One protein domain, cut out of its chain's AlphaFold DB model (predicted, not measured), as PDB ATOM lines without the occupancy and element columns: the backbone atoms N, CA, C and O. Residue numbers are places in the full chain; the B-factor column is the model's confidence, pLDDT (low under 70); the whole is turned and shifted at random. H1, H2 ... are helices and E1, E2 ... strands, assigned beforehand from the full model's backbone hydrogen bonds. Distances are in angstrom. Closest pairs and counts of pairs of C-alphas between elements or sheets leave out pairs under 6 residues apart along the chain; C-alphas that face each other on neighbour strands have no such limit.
ATOM      1  N   ASN A  30      -8.180  15.430  25.306       54.06
ATOM      2  CA  ASN A  30      -6.717  15.375  25.218       54.06
ATOM      3  C   ASN A  30      -6.046  16.385  26.151       54.06
ATOM      4  O   ASN A  30      -5.068  16.041  26.807       54.06
ATOM      5  N   GLU A  31      -6.600  17.590  26.298       56.34
ATOM      6  CA  GLU A  31      -6.119  18.577  27.275       56.34
ATOM      7  C   GLU A  31      -6.317  18.092  28.714       56.34
ATOM      8  O   GLU A  31      -5.437  18.264  29.553       56.34
ATOM      9  N   LEU A  32      -7.435  17.420  29.005       53.94
ATOM     10  CA  LEU A  32      -7.667  16.770  30.294       53.94
ATOM     11  C   LEU A  32      -6.682  15.619  30.540       53.94
ATOM     12  O   LEU A  32      -6.213  15.457  31.666       53.94
ATOM     13  N   ARG A  33      -6.341  14.836  29.507       58.44
ATOM     14  CA  ARG A  33      -5.336  13.763  29.590       58.44
ATOM     15  C   ARG A  33      -3.930  14.346  29.806       58.44
ATOM     16  O   ARG A  33      -3.262  13.898  30.727       58.44
ATOM     17  N   CYS A  34      -3.550  15.401  29.078       60.50
ATOM     18  CA  CYS A  34      -2.325  16.197  29.280       60.50
ATOM     19  C   CYS A  34      -2.240  16.720  30.721       60.50
ATOM     20  O   CYS A  34      -1.266  16.463  31.419       60.50
ATOM     21  N   ARG A  35      -3.310  17.352  31.227       59.59
ATOM     22  CA  ARG A  35      -3.362  17.875  32.602       59.59
ATOM     23  C   ARG A  35      -3.267  16.781  33.665       59.59
ATOM     24  O   ARG A  35      -2.560  16.976  34.648       59.59
ATOM     25  N   ARG A  36      -3.940  15.636  33.489       62.00
ATOM     26  CA  ARG A  36      -3.812  14.482  34.406       62.00
ATOM     27  C   ARG A  36      -2.411  13.878  34.393       62.00
ATOM     28  O   ARG A  36      -2.002  13.309  35.396       62.00
ATOM     29  N   LEU A  37      -1.712  13.994  33.269       55.31
ATOM     30  CA  LEU A  37      -0.348  13.523  33.078       55.31
ATOM     31  C   LEU A  37       0.716  14.602  33.373       55.31
ATOM     32  O   LEU A  37       1.879  14.312  33.137       55.31
ATOM     33  N   GLY A  38       0.376  15.816  33.855       51.28
ATOM     34  CA  GLY A  38       1.407  16.847  34.091       51.28
ATOM     35  C   GLY A  38       1.023  18.312  34.392       51.28
ATOM     36  O   GLY A  38       1.913  19.153  34.380       51.28
ATOM     37  N   GLY A  39      -0.230  18.672  34.703       46.91
ATOM     38  CA  GLY A  39      -0.592  20.039  35.145       46.91
ATOM     39  C   GLY A  39      -0.878  21.076  34.036       46.91
ATOM     40  O   GLY A  39      -0.853  20.778  32.847       46.91
ATOM     41  N   THR A  40      -1.279  22.299  34.425       42.59
ATOM     42  CA  THR A  40      -1.823  23.358  33.532       42.59
ATOM     43  C   THR A  40      -0.783  24.105  32.699       42.59
ATOM     44  O   THR A  40      -1.125  24.746  31.706       42.59
ATOM     45  N   GLU A  41       0.483  24.006  33.075       44.00
ATOM     46  CA  GLU A  41       1.606  24.338  32.215       44.00
ATOM     47  C   GLU A  41       2.276  23.002  31.895       44.00
ATOM     48  O   GLU A  41       2.534  22.242  32.823       44.00
ATOM     49  N   ALA A  42       2.616  22.707  30.640       46.91
ATOM     50  CA  ALA A  42       3.560  21.628  30.347       46.91
ATOM     51  C   ALA A  42       4.981  22.059  30.788       46.91
ATOM     52  O   ALA A  42       5.933  22.050  30.014       46.91
ATOM     53  N   LYS A  43       5.117  22.547  32.027       37.25
ATOM     54  CA  LYS A  43       6.342  23.069  32.620       37.25
ATOM     55  C   LYS A  43       6.834  22.073  33.650       37.25
ATOM     56  O   LYS A  43       6.474  22.122  34.819       37.25
ATOM     57  N   ALA A  44       7.672  21.194  33.132       38.69
ATOM     58  CA  ALA A  44       8.766  20.467  33.759       38.69
ATOM     59  C   ALA A  44       8.760  19.106  33.082       38.69
ATOM     60  O   ALA A  44       7.785  18.379  33.214       38.69
ATOM     61  N   ALA A  45       9.814  18.835  32.310       50.75
ATOM     62  CA  ALA A  45      10.181  17.531  31.775       50.75
ATOM     63  C   ALA A  45       9.500  16.380  32.531       50.75
ATOM     64  O   ALA A  45       9.985  15.965  33.583       50.75
ATOM     65  N   HIS A  46       8.359  15.896  32.037       49.47
ATOM     66  CA  HIS A  46       7.712  14.769  32.690       49.47
ATOM     67  C   HIS A  46       8.523  13.547  32.291       49.47
ATOM     68  O   HIS A  46       8.593  13.214  31.109       49.47
ATOM     69  N   ASP A  47       9.249  12.970  33.249       62.34
ATOM     70  CA  ASP A  47      10.180  11.861  33.037       62.34
ATOM     71  C   ASP A  47      11.119  12.047  31.829       62.34
ATOM     72  O   ASP A  47      11.516  11.069  31.211       62.34
ATOM     73  N   GLY A  48      11.470  13.286  31.463       73.25
ATOM     74  CA  GLY A  48      12.335  13.589  30.318       73.25
ATOM     75  C   GLY A  48      11.648  13.960  28.993       73.25
ATOM     76  O   GLY A  48      12.374  14.234  28.050       73.25
ATOM     77  N   LEU A  49      10.315  14.027  28.876       80.25
ATOM     78  CA  LEU A  49       9.634  14.522  27.660       80.25
ATOM     79  C   LEU A  49       9.344  16.033  27.742       80.25
ATOM     80  O   LEU A  49       8.760  16.505  28.724       80.25
ATOM     81  N   ARG A  50       9.700  16.798  26.700       80.56
ATOM     82  CA  ARG A  50       9.453  18.250  26.596       80.56
ATOM     83  C   ARG A  50       8.903  18.629  25.217       80.56
ATOM     84  O   ARG A  50       9.506  18.298  24.210       80.56
ATOM     85  N   ILE A  51       7.798  19.387  25.170       79.12
ATOM     86  CA  ILE A  51       7.212  19.907  23.916       79.12
ATOM     87  C   ILE A  51       7.494  21.413  23.767       79.12
ATOM     88  O   ILE A  51       7.154  22.213  24.644       79.12
ATOM     89  N   LEU A  52       8.084  21.805  22.640       79.56
ATOM     90  CA  LEU A  52       8.470  23.166  22.269       79.56
ATOM     91  C   LEU A  52       7.649  23.612  21.050       79.56
ATOM     92  O   LEU A  52       7.811  23.079  19.961       79.56
ATOM     93  N   VAL A  53       6.765  24.594  21.214       74.25
ATOM     94  CA  VAL A  53       5.861  25.092  20.161       74.25
ATOM     95  C   VAL A  53       6.429  26.341  19.499       74.25
ATOM     96  O   VAL A  53       7.017  27.210  20.152       74.25
ATOM     97  N   GLY A  54       6.204  26.458  18.189       66.25
ATOM     98  CA  GLY A  54       6.693  27.579  17.382       66.25
ATOM     99  C   GLY A  54       8.148  27.411  16.952       66.25
ATOM    100  O   GLY A  54       8.772  28.375  16.505       66.25
ATOM    101  N   SER A  55       8.684  26.197  17.094       68.12
ATOM    102  CA  SER A  55       9.951  25.834  16.481       68.12
ATOM    103  C   SER A  55       9.816  25.818  14.965       68.12
ATOM    104  O   SER A  55       8.772  25.469  14.421       68.12
ATOM    105  N   HIS A  56      10.880  26.237  14.298       67.06
ATOM    106  CA  HIS A  56      11.013  26.198  12.851       67.06
ATOM    107  C   HIS A  56      12.476  25.930  12.510       67.06
ATOM    108  O   HIS A  56      13.375  26.296  13.278       67.06
ATOM    109  N   VAL A  57      12.692  25.267  11.378       60.91
ATOM    110  CA  VAL A  57      14.022  24.943  10.862       60.91
ATOM    111  C   VAL A  57      14.451  26.046   9.900       60.91
ATOM    112  O   VAL A  57      13.700  26.414   8.999       60.91
ATOM    113  N   VAL A  58      15.649  26.587  10.107       63.09
ATOM    114  CA  VAL A  58      16.315  27.530   9.200       63.09
ATOM    115  C   VAL A  58      17.708  26.979   8.941       63.09
ATOM    116  O   VAL A  58      18.444  26.746   9.894       63.09
ATOM    117  N   ASP A  59      18.058  26.725   7.680       58.19
ATOM    118  CA  ASP A  59      19.381  26.217   7.280       58.19
ATOM    119  C   ASP A  59      19.847  24.982   8.083       58.19
ATOM    120  O   ASP A  59      21.000  24.877   8.494       58.19
ATOM    121  N   SER A  60      18.938  24.027   8.318       58.59
ATOM    122  CA  SER A  60      19.155  22.812   9.135       58.59
ATOM    123  C   SER A  60      19.369  23.048  10.640       58.59
ATOM    124  O   SER A  60      19.617  22.099  11.379       58.59
ATOM    125  N   ALA A  61      19.230  24.285  11.122       61.25
ATOM    126  CA  ALA A  61      19.248  24.627  12.540       61.25
ATOM    127  C   ALA A  61      17.825  24.843  13.078       61.25
ATOM    128  O   ALA A  61      16.991  25.506  12.457       61.25
ATOM    129  N   ILE A  62      17.543  24.312  14.271       63.19
ATOM    130  CA  ILE A  62      16.259  24.523  14.944       63.19
ATOM    131  C   ILE A  62      16.299  25.840  15.711       63.19
ATOM    132  O   ILE A  62      17.108  26.018  16.626       63.19
ATOM    133  N   THR A  63      15.349  26.729  15.440       67.06
ATOM    134  CA  THR A  63      15.086  27.832  16.364       67.06
ATOM    135  C   THR A  63      14.262  27.310  17.540       67.06
ATOM    136  O   THR A  63      13.165  26.762  17.366       67.06
ATOM    137  N   ALA A  64      14.801  27.454  18.755       64.62
ATOM    138  CA  ALA A  64      14.145  26.983  19.968       64.62
ATOM    139  C   ALA A  64      12.761  27.635  20.120       64.62
ATOM    140  O   ALA A  64      12.624  28.857  20.193       64.62
ATOM    141  N   GLY A  65      11.730  26.792  20.151       64.38
ATOM    142  CA  GLY A  65      10.360  27.206  20.407       64.38
ATOM    143  C   GLY A  65      10.152  27.556  21.877       64.38
ATOM    144  O   GLY A  65      11.038  27.413  22.724       64.38
ATOM    145  N   ARG A  66       8.942  27.996  22.208       68.44
ATOM    146  CA  ARG A  66       8.543  28.190  23.607       68.44
ATOM    147  C   ARG A  66       7.939  26.898  24.127       68.44
ATOM    148  O   ARG A  66       7.223  26.221  23.399       68.44
ATOM    149  N   VAL A  67       8.192  26.571  25.391       63.00
ATOM    150  CA  VAL A  67       7.530  25.429  26.040       63.00
ATOM    151  C   VAL A  67       6.017  25.589  25.908       63.00
ATOM    152  O   VAL A  67       5.473  26.645  26.245       63.00
ATOM    153  N   ALA A  68       5.360  24.557  25.380       62.25
ATOM    154  CA  ALA A  68       3.923  24.572  25.155       62.25
ATOM    155  C   ALA A  68       3.168  24.785  26.475       62.25
ATOM    156  O   ALA A  68       3.513  24.213  27.508       62.25
ATOM    157  N   ARG A  69       2.072  25.543  26.450       63.50
ATOM    158  CA  ARG A  69       0.981  25.291  27.405       63.50
ATOM    159  C   ARG A  69       0.167  24.116  26.847       63.50
ATOM    160  O   ARG A  69       0.236  23.885  25.642       63.50
ATOM    161  N   CYS A  70      -0.542  23.338  27.677       58.22
ATOM    162  CA  CYS A  70      -1.431  22.276  27.167       58.22
ATOM    163  C   CYS A  70      -2.562  22.934  26.338       58.22
ATOM    164  O   CYS A  70      -3.638  23.216  26.862       58.22
ATOM    165  N   GLU A  71      -2.284  23.217  25.069       65.06
ATOM    166  CA  GLU A  71      -3.204  23.626  24.009       65.06
ATOM    167  C   GLU A  71      -3.572  22.379  23.197       65.06
ATOM    168  O   GLU A  71      -2.740  21.484  23.053       65.06
ATOM    169  N   SER A  72      -4.792  22.307  22.660       66.62
ATOM    170  CA  SER A  72      -5.347  21.112  21.996       66.62
ATOM    171  C   SER A  72      -4.380  20.329  21.090       66.62
ATOM    172  O   SER A  72      -4.257  19.115  21.258       66.62
ATOM    173  N   ALA A  73      -3.654  20.993  20.182       69.69
ATOM    174  CA  ALA A  73      -2.711  20.334  19.271       69.69
ATOM    175  C   ALA A  73      -1.458  19.792  19.991       69.69
ATOM    176  O   ALA A  73      -1.106  18.622  19.832       69.69
ATOM    177  N   ALA A  74      -0.818  20.604  20.839       74.56
ATOM    178  CA  ALA A  74       0.356  20.188  21.612       74.56
ATOM    179  C   ALA A  74       0.014  19.097  22.642       74.56
ATOM    180  O   ALA A  74       0.796  18.173  22.851       74.56
ATOM    181  N   ALA A  75      -1.173  19.168  23.249       76.12
ATOM    182  CA  ALA A  75      -1.683  18.158  24.169       76.12
ATOM    183  C   ALA A  75      -1.912  16.811  23.469       76.12
ATOM    184  O   ALA A  75      -1.602  15.766  24.036       76.12
ATOM    185  N   ALA A  76      -2.435  16.823  22.240       79.81
ATOM    186  CA  ALA A  76      -2.646  15.603  21.469       79.81
ATOM    187  C   ALA A  76      -1.315  14.949  21.053       79.81
ATOM    188  O   ALA A  76      -1.150  13.747  21.246       79.81
ATOM    189  N   VAL A  77      -0.340  15.741  20.586       84.06
ATOM    190  CA  VAL A  77       1.021  15.254  20.287       84.06
ATOM    191  C   VAL A  77       1.704  14.706  21.539       84.06
ATOM    192  O   VAL A  77       2.251  13.609  21.499       84.06
ATOM    193  N   PHE A  78       1.621  15.413  22.671       83.94
ATOM    194  CA  PHE A  78       2.179  14.941  23.940       83.94
ATOM    195  C   PHE A  78       1.641  13.557  24.320       83.94
ATOM    196  O   PHE A  78       2.416  12.663  24.642       83.94
ATOM    197  N   VAL A  79       0.318  13.370  24.255       82.56
ATOM    198  CA  VAL A  79      -0.317  12.083  24.564       82.56
ATOM    199  C   VAL A  79       0.176  10.984  23.621       82.56
ATOM    200  O   VAL A  79       0.468   9.893  24.098       82.56
ATOM    201  N   ALA A  80       0.281  11.262  22.319       87.12
ATOM    202  CA  ALA A  80       0.707  10.277  21.329       87.12
ATOM    203  C   ALA A  80       2.166   9.827  21.535       87.12
ATOM    204  O   ALA A  80       2.432   8.624  21.557       87.12
ATOM    205  N   VAL A  81       3.082  10.779  21.756       88.12
ATOM    206  CA  VAL A  81       4.508  10.506  22.018       88.12
ATOM    207  C   VAL A  81       4.690   9.759  23.334       88.12
ATOM    208  O   VAL A  81       5.426   8.781  23.397       88.12
ATOM    209  N   GLU A  82       4.016  10.199  24.396       87.50
ATOM    210  CA  GLU A  82       4.122   9.571  25.713       87.50
ATOM    211  C   GLU A  82       3.548   8.145  25.711       87.50
ATOM    212  O   GLU A  82       4.084   7.259  26.377       87.50
ATOM    213  N   GLU A  83       2.485   7.888  24.943       89.19
ATOM    214  CA  GLU A  83       1.943   6.541  24.763       89.19
ATOM    215  C   GLU A  83       2.952   5.607  24.079       89.19
ATOM    216  O   GLU A  83       3.211   4.520  24.600       89.19
ATOM    217  N   ALA A  84       3.589   6.054  22.993       92.38
ATOM    218  CA  ALA A  84       4.639   5.294  22.315       92.38
ATOM    219  C   ALA A  84       5.853   5.071  23.234       92.38
ATOM    220  O   ALA A  84       6.310   3.947  23.438       92.38
ATOM    221  N   ARG A  85       6.322   6.129  23.897       91.19
ATOM    222  CA  ARG A  85       7.467   6.089  24.813       91.19
ATOM    223  C   ARG A  85       7.271   5.122  25.981       91.19
ATOM    224  O   ARG A  85       8.228   4.493  26.430       91.19
ATOM    225  N   ARG A  86       6.040   4.967  26.479       90.88
ATOM    226  CA  ARG A  86       5.713   3.993  27.536       90.88
ATOM    227  C   ARG A  86       5.788   2.542  27.081       90.88
ATOM    228  O   ARG A  86       5.925   1.682  27.954       90.88
ATOM    229  N   ARG A  87       5.689   2.273  25.778       94.44
ATOM    230  CA  ARG A  87       5.825   0.926  25.206       94.44
ATOM    231  C   ARG A  87       7.284   0.508  25.054       94.44
ATOM    232  O   ARG A  87       7.571  -0.672  25.186       94.44
ATOM    233  N   LEU A  88       8.202   1.460  24.864       93.75
ATOM    234  CA  LEU A  88       9.633   1.157  24.763       93.75
ATOM    235  C   LEU A  88      10.167   0.435  26.014       93.75
ATOM    236  O   LEU A  88       9.755   0.784  27.136       93.75
ATOM    237  N   PRO A  89      11.139  -0.487  25.857       93.88
ATOM    238  CA  PRO A  89      11.949  -0.997  26.962       93.88
ATOM    239  C   PRO A  89      12.518   0.150  27.804       93.88
ATOM    240  O   PRO A  89      12.826   1.226  27.282       93.88
ATOM    241  N   ARG A  90      12.620  -0.031  29.125       91.25
ATOM    242  CA  ARG A  90      12.991   1.062  30.049       91.25
ATOM    243  C   ARG A  90      14.385   1.606  29.751       91.25
ATOM    244  O   ARG A  90      14.625   2.802  29.888       91.25
ATOM    245  N   GLU A  91      15.260   0.725  29.306       91.00
ATOM    246  CA  GLU A  91      16.658   0.903  28.951       91.00
ATOM    247  C   GLU A  91      16.817   1.874  27.767       91.00
ATOM    248  O   GLU A  91      17.785   2.642  27.710       91.00
ATOM    249  N   LEU A  92      15.818   1.894  26.874       92.38
ATOM    250  CA  LEU A  92      15.763   2.727  25.671       92.38
ATOM    251  C   LEU A  92      15.007   4.041  25.868       92.38
ATOM    252  O   LEU A  92      15.078   4.933  25.023       92.38
ATOM    253  N   ARG A  93      14.313   4.223  26.996       91.25
ATOM    254  CA  ARG A  93      13.606   5.478  27.281       91.25
ATOM    255  C   ARG A  93      14.613   6.586  27.561       91.25
ATOM    256  O   ARG A  93      15.153   6.705  28.660       91.25
ATOM    257  N   ARG A  94      14.835   7.444  26.569       86.12
ATOM    258  CA  ARG A  94      15.603   8.681  26.724       86.12
ATOM    259  C   ARG A  94      14.689   9.869  27.037       86.12
ATOM    260  O   ARG A  94      13.466   9.780  26.857       86.12
ATOM    261  N   PRO A  95      15.251  10.964  27.577       87.12
ATOM    262  CA  PRO A  95      14.632  12.271  27.455       87.12
ATOM    263  C   PRO A  95      14.462  12.632  25.977       87.12
ATOM    264  O   PRO A  95      15.325  12.299  25.170       87.12
ATOM    265  N   VAL A  96      13.356  13.285  25.636       86.69
ATOM    266  CA  VAL A  96      12.995  13.637  24.262       86.69
ATOM    267  C   VAL A  96      12.501  15.072  24.233       86.69
ATOM    268  O   VAL A  96      11.555  15.434  24.940       86.69
ATOM    269  N   ASP A  97      13.117  15.870  23.373       87.31
ATOM    270  CA  ASP A  97      12.597  17.172  22.989       87.31
ATOM    271  C   ASP A  97      11.754  17.032  21.724       87.31
ATOM    272  O   ASP A  97      12.188  16.429  20.749       87.31
ATOM    273  N   VAL A  98      10.550  17.595  21.730       85.88
ATOM    274  CA  VAL A  98       9.630  17.590  20.593       85.88
ATOM    275  C   VAL A  98       9.371  19.024  20.165       85.88
ATOM    276  O   VAL A  98       8.713  19.795  20.860       85.88
ATOM    277  N   HIS A  99       9.880  19.380  19.001       85.56
ATOM    278  CA  HIS A  99       9.712  20.658  18.341       85.56
ATOM    279  C   HIS A  99       8.471  20.610  17.457       85.56
ATOM    280  O   HIS A  99       8.452  19.947  16.429       85.56
ATOM    281  N   LEU A 100       7.419  21.316  17.853       81.69
ATOM    282  CA  LEU A 100       6.172  21.392  17.108       81.69
ATOM    283  C   LEU A 100       6.187  22.622  16.195       81.69
ATOM    284  O   LEU A 100       6.173  23.759  16.688       81.69
ATOM    285  N   ASP A 101       6.189  22.387  14.880       78.31
ATOM    286  CA  ASP A 101       5.974  23.421  13.867       78.31
ATOM    287  C   ASP A 101       4.461  23.585  13.628       78.31
ATOM    288  O   ASP A 101       3.821  22.725  13.017       78.31
ATOM    289  N   PRO A 102       3.842  24.689  14.088       66.56
ATOM    290  CA  PRO A 102       2.410  24.913  13.914       66.56
ATOM    291  C   PRO A 102       2.020  25.246  12.465       66.56
ATOM    292  O   PRO A 102       0.834  25.219  12.117       66.56
ATOM    293  N   ARG A 103       2.985  25.624  11.619       66.00
ATOM    294  CA  ARG A 103       2.731  26.013  10.229       66.00
ATOM    295  C   ARG A 103       2.834  24.829   9.262       66.00
ATOM    296  O   ARG A 103       2.274  24.937   8.174       66.00
ATOM    297  N   GLY A 104       3.436  23.716   9.690       62.19
ATOM    298  CA  GLY A 104       3.515  22.467   8.929       62.19
ATOM    299  C   GLY A 104       4.419  22.571   7.702       62.19
ATOM    300  O   GLY A 104       4.079  22.038   6.651       62.19
ATOM    301  N   HIS A 105       5.533  23.307   7.795       65.06
ATOM    302  CA  HIS A 105       6.471  23.425   6.672       65.06
ATOM    303  C   HIS A 105       7.356  22.182   6.510       65.06
ATOM    304  O   HIS A 105       7.943  21.983   5.452       65.06
ATOM    305  N   HIS A 106       7.425  21.351   7.549       65.12
ATOM    306  CA  HIS A 106       8.225  20.133   7.661       65.12
ATOM    307  C   HIS A 106       7.520  19.193   8.661       65.12
ATOM    308  O   HIS A 106       6.827  19.719   9.541       65.12
ATOM    309  N   PRO A 107       7.691  17.856   8.642       65.12
ATOM    310  CA  PRO A 107       8.310  16.955   7.653       65.12
ATOM    311  C   PRO A 107       7.265  16.137   6.834       65.12
ATOM    312  O   PRO A 107       6.071  16.190   7.148       65.12
ATOM    313  N   PRO A 108       7.659  15.377   5.784       62.38
ATOM    314  CA  PRO A 108       6.733  14.707   4.848       62.38
ATOM    315  C   PRO A 108       5.697  13.789   5.517       62.38
ATOM    316  O   PRO A 108       4.518  13.782   5.134       62.38
ATOM    317  N   ASP A 109       6.128  13.079   6.560       66.94
ATOM    318  CA  ASP A 109       5.332  12.097   7.299       66.94
ATOM    319  C   ASP A 109       4.752  12.663   8.604       66.94
ATOM    320  O   ASP A 109       4.140  11.951   9.392       66.94
ATOM    321  N   GLY A 110       4.885  13.974   8.823       74.25
ATOM    322  CA  GLY A 110       4.348  14.673   9.990       74.25
ATOM    323  C   GLY A 110       5.196  14.560  11.261       74.25
ATOM    324  O   GLY A 110       4.926  15.289  12.213       74.25
ATOM    325  N   VAL A 111       6.228  13.714  11.270       81.44
ATOM    326  CA  VAL A 111       7.317  13.686  12.259       81.44
ATOM    327  C   VAL A 111       8.642  13.294  11.590       81.44
ATOM    328  O   VAL A 111       8.621  12.640  10.553       81.44
ATOM    329  N   GLU A 112       9.760  13.758  12.141       84.50
ATOM    330  CA  GLU A 112      11.124  13.408  11.731       84.50
ATOM    331  C   GLU A 112      12.075  13.579  12.921       84.50
ATOM    332  O   GLU A 112      11.964  14.547  13.686       84.50
ATOM    333  N   THR A 113      13.029  12.665  13.076       82.69
ATOM    334  CA  THR A 113      14.081  12.773  14.084       82.69
ATOM    335  C   THR A 113      15.230  13.649  13.608       82.69
ATOM    336  O   THR A 113      15.894  13.411  12.606       82.69
ATOM    337  N   LEU A 114      15.558  14.638  14.425       79.44
ATOM    338  CA  LEU A 114      16.748  15.457  14.296       79.44
ATOM    339  C   LEU A 114      17.889  14.755  15.035       79.44
ATOM    340  O   LEU A 114      18.206  15.085  16.179       79.44
ATOM    341  N   ILE A 115      18.485  13.758  14.373       67.69
ATOM    342  CA  ILE A 115      19.474  12.821  14.946       67.69
ATOM    343  C   ILE A 115      20.606  13.555  15.681       67.69
ATOM    344  O   ILE A 115      20.962  13.185  16.798       67.69
ATOM    345  N   ALA A 116      21.128  14.645  15.106       66.50
ATOM    346  CA  ALA A 116      22.206  15.443  15.703       66.50
ATOM    347  C   ALA A 116      21.842  16.074  17.062       66.50
ATOM    348  O   ALA A 116      22.726  16.429  17.842       66.50
ATOM    349  N   HIS A 117      20.547  16.220  17.344       67.69
ATOM    350  CA  HIS A 117      20.017  16.834  18.557       67.69
ATOM    351  C   HIS A 117      19.278  15.842  19.463       67.69
ATOM    352  O   HIS A 117      18.916  16.223  20.574       67.69
ATOM    353  N   GLY A 118      19.049  14.598  19.019       76.12
ATOM    354  CA  GLY A 118      18.221  13.631  19.750       76.12
ATOM    355  C   GLY A 118      16.815  14.172  20.024       76.12
ATOM    356  O   GLY A 118      16.292  14.028  21.128       76.12
ATOM    357  N   ALA A 119      16.236  14.865  19.043       85.19
ATOM    358  CA  ALA A 119      14.970  15.574  19.177       85.19
ATOM    359  C   ALA A 119      14.030  15.237  18.017       85.19
ATOM    360  O   ALA A 119      14.483  14.860  16.943       85.19
ATOM    361  N   LEU A 120      12.728  15.410  18.215       88.44
ATOM    362  CA  LEU A 120      11.706  15.204  17.193       88.44
ATOM    363  C   LEU A 120      11.242  16.546  16.640       88.44
ATOM    364  O   LEU A 120      10.943  17.453  17.412       88.44
ATOM    365  N   LEU A 121      11.122  16.667  15.325       86.38
ATOM    366  CA  LEU A 121      10.376  17.730  14.663       86.38
ATOM    367  C   LEU A 121       9.012  17.185  14.253       86.38
ATOM    368  O   LEU A 121       8.933  16.154  13.600       86.38
ATOM    369  N   VAL A 122       7.935  17.865  14.636       86.19
ATOM    370  CA  VAL A 122       6.560  17.389  14.444       86.19
ATOM    371  C   VAL A 122       5.721  18.462  13.765       86.19
ATOM    372  O   VAL A 122       5.642  19.598  14.239       86.19
ATOM    373  N   ASP A 123       5.018  18.076  12.703       84.56
ATOM    374  CA  ASP A 123       3.958  18.877  12.100       84.56
ATOM    375  C   ASP A 123       2.767  18.935  13.065       84.56
ATOM    376  O   ASP A 123       2.086  17.934  13.318       84.56
ATOM    377  N   GLY A 124       2.468  20.129  13.578       72.06
ATOM    378  CA  GLY A 124       1.368  20.347  14.514       72.06
ATOM    379  C   GLY A 124      -0.023  19.994  13.971       72.06
ATOM    380  O   GLY A 124      -0.955  19.855  14.764       72.06
ATOM    381  N   ARG A 125      -0.191  19.839  12.651       76.12
ATOM    382  CA  ARG A 125      -1.470  19.487  12.009       76.12
ATOM    383  C   ARG A 125      -1.671  17.985  11.847       76.12
ATOM    384  O   ARG A 125      -2.813  17.531  11.815       76.12
ATOM    385  N   ARG A 126      -0.582  17.222  11.717       78.69
ATOM    386  CA  ARG A 126      -0.615  15.787  11.374       78.69
ATOM    387  C   ARG A 126      -0.085  14.897  12.490       78.69
ATOM    388  O   ARG A 126      -0.625  13.812  12.687       78.69
ATOM    389  N   GLY A 127       0.891  15.380  13.261       76.12
ATOM    390  CA  GLY A 127       1.627  14.605  14.257       76.12
ATOM    391  C   GLY A 127       0.737  13.854  15.247       76.12
ATOM    392  O   GLY A 127       0.940  12.674  15.513       76.12
ATOM    393  N   ALA A 128      -0.316  14.500  15.749       78.12
ATOM    394  CA  ALA A 128      -1.205  13.902  16.746       78.12
ATOM    395  C   ALA A 128      -1.940  12.632  16.278       78.12
ATOM    396  O   ALA A 128      -2.368  11.844  17.119       78.12
ATOM    397  N   ASN A 129      -2.105  12.443  14.965       83.06
ATOM    398  CA  ASN A 129      -2.868  11.337  14.379       83.06
ATOM    399  C   ASN A 129      -1.975  10.308  13.674       83.06
ATOM    400  O   ASN A 129      -2.479   9.492  12.904       83.06
ATOM    401  N   LEU A 130      -0.661  10.370  13.889       86.44
ATOM    402  CA  LEU A 130       0.255   9.391  13.322       86.44
ATOM    403  C   LEU A 130       0.054   8.018  13.957       86.44
ATOM    404  O   LEU A 130      -0.277   7.893  15.140       86.44
ATOM    405  N   ASP A 131       0.285   6.990  13.147       89.81
ATOM    406  CA  ASP A 131       0.307   5.614  13.615       89.81
ATOM    407  C   ASP A 131       1.428   5.420  14.661       89.81
ATOM    408  O   ASP A 131       2.492   6.041  14.594       89.81
ATOM    409  N   GLN A 132       1.179   4.574  15.664       92.38
ATOM    410  CA  GLN A 132       2.111   4.355  16.773       92.38
ATOM    411  C   GLN A 132       3.466   3.782  16.332       92.38
ATOM    412  O   GLN A 132       4.458   4.056  17.005       92.38
ATOM    413  N   SER A 133       3.549   3.034  15.225       94.25
ATOM    414  CA  SER A 133       4.842   2.555  14.723       94.25
ATOM    415  C   SER A 133       5.712   3.695  14.226       94.25
ATOM    416  O   SER A 133       6.922   3.608  14.372       94.25
ATOM    417  N   ILE A 134       5.120   4.771  13.694       92.38
ATOM    418  CA  ILE A 134       5.876   5.960  13.288       92.38
ATOM    419  C   ILE A 134       6.493   6.602  14.533       92.38
ATOM    420  O   ILE A 134       7.691   6.842  14.575       92.38
ATOM    421  N   TRP A 135       5.712   6.802  15.597       93.06
ATOM    422  CA  TRP A 135       6.258   7.350  16.843       93.06
ATOM    423  C   TRP A 135       7.351   6.477  17.458       93.06
ATOM    424  O   TRP A 135       8.340   7.007  17.953       93.06
ATOM    425  N   LEU A 136       7.178   5.156  17.453       95.75
ATOM    426  CA  LEU A 136       8.185   4.238  17.978       95.75
ATOM    427  C   LEU A 136       9.465   4.258  17.147       95.75
ATOM    428  O   LEU A 136      10.534   4.367  17.735       95.75
ATOM    429  N   HIS A 137       9.349   4.227  15.819       95.50
ATOM    430  CA  HIS A 137      10.468   4.336  14.886       95.50
ATOM    431  C   HIS A 137      11.313   5.587  15.188       95.50
ATOM    432  O   HIS A 137      12.500   5.494  15.492       95.50
ATOM    433  N   GLU A 138      10.677   6.755  15.272       94.56
ATOM    434  CA  GLU A 138      11.375   8.007  15.581       94.56
ATOM    435  C   GLU A 138      11.984   8.028  16.994       94.56
ATOM    436  O   GLU A 138      13.095   8.510  17.217       94.56
ATOM    437  N   LEU A 139      11.294   7.466  17.990       94.94
ATOM    438  CA  LEU A 139      11.848   7.378  19.342       94.94
ATOM    439  C   LEU A 139      13.055   6.430  19.428       94.94
ATOM    440  O   LEU A 139      13.927   6.655  20.272       94.94
ATOM    441  N   ILE A 140      13.131   5.401  18.577       96.06
ATOM    442  CA  ILE A 140      14.320   4.553  18.464       96.06
ATOM    443  C   ILE A 140      15.493   5.359  17.897       96.06
ATOM    444  O   ILE A 140      16.570   5.304  18.493       96.06
ATOM    445  N   HIS A 141      15.297   6.189  16.867       94.50
ATOM    446  CA  HIS A 141      16.351   7.102  16.401       94.50
ATOM    447  C   HIS A 141      16.815   8.063  17.495       94.50
ATOM    448  O   HIS A 141      18.015   8.275  17.668       94.50
ATOM    449  N   VAL A 142      15.893   8.614  18.291       92.69
ATOM    450  CA  VAL A 142      16.261   9.447  19.448       92.69
ATOM    451  C   VAL A 142      17.098   8.653  20.457       92.69
ATOM    452  O   VAL A 142      18.076   9.173  20.997       92.69
ATOM    453  N   ALA A 143      16.758   7.387  20.709       92.44
ATOM    454  CA  ALA A 143      17.528   6.523  21.601       92.44
ATOM    455  C   ALA A 143      18.908   6.133  21.032       92.44
ATOM    456  O   ALA A 143      19.856   5.982  21.810       92.44
ATOM    457  N   ALA A 144      19.013   6.027  19.705       92.06
ATOM    458  CA  ALA A 144      20.216   5.743  18.923       92.06
ATOM    459  C   ALA A 144      21.002   7.006  18.509       92.06
ATOM    460  O   ALA A 144      21.996   6.916  17.774       92.06
ATOM    461  N   ALA A 145      20.583   8.190  18.966       87.75
ATOM    462  CA  ALA A 145      21.238   9.449  18.642       87.75
ATOM    463  C   ALA A 145      22.686   9.430  19.146       87.75
ATOM    464  O   ALA A 145      22.962   9.193  20.324       87.75
TER     465      ALA A 145
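Overview. This is residues 30 to 145 of the 287 residues of an uncharacterized protein of Deltaproteobacteria bacterium (UniProt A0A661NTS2). A twisted sheet of four strands has two helices, H2 and H3, crosswise to each other over one face, which makes two layers, helices on one face of a sheet. H1 packs on H2 at one end of the longest axis, and the small hairpin of E2 and E3 makes the other end. The 116 printed residues hold three named helices and six named strands, in the order H1 E1 E2 E3 H2 E4 E5 E6 H3; the class is mixed, helices and strands. The main sheet, order E1 E4 E6 E5, is mixed. The whole is compact and rounded, with a radius of gyration of the C-alphas of 12.7 A and spans of 37 by 31 by 24 A.

Arrangement. H1, residues 30 to 36, touches residues 72 to 79 of H2, residues 72 to 87, at a steep tilt of 63 degrees; their closest C-alphas, Glu 31 and Ala 75, are 5.4 A apart. E1, residues 49 to 53, is parallel to E4, residues 96 to 101, with N 52 and O 98 2.8 A apart. E1 runs on into E2, residues 56 to 58, at 74 degrees. E2 forms an antiparallel hairpin with E3, residues 61 to 63, with N 58 and O 61 2.9 A apart. H2 is on the main sheet at a height of 9.6 A, over E1 and E4. E4 is parallel to E6, residues 119 to 123, with N 122 and O 99 2.8 A apart. E5, residues 111 to 114, forms an antiparallel hairpin with E6, with N 114 and O 119 2.7 A apart. H3, residues 132 to 143, is on the same face as H2 at a height of 9.0 A and runs along the strands, at 10 degrees to E6 on the local plane. H2 and H3 touch, only just about perpendicular at 73 degrees; their closest C-alphas, Ala 84 and Leu 136, are 5.7 A apart. In H1 and H3 every O i to N i+4 pair is within hydrogen-bond range; in H2, 11 of 12 are.

Along the chain. H1 begins at C-alpha 30 (-6.717, 15.375, 25.218) and is 9.7 A long. H2 is 23.3 A long, from C-alpha 72 (-5.347, 21.112, 21.996). E1 and E6 each measure 13.5 A, E4 15.9 A and E5 9.8 A; E2 measures 6.6 A and E3 6.5 A. H3 is 16.3 A long and ends at C-alpha 143 (17.528, 6.523, 21.601).

Size, cuts and confidence. The C-alphas farthest apart, Arg 36 and Asp 59, are 37.6 A apart. The printed part has no cut. The link from H1 to E1, residues 37 to 48, is long. Mean pLDDT of the printed part is 74.9; it is under 70 at residues 30 to 47, 54 to 73, 102 to 109 and 115 to 117.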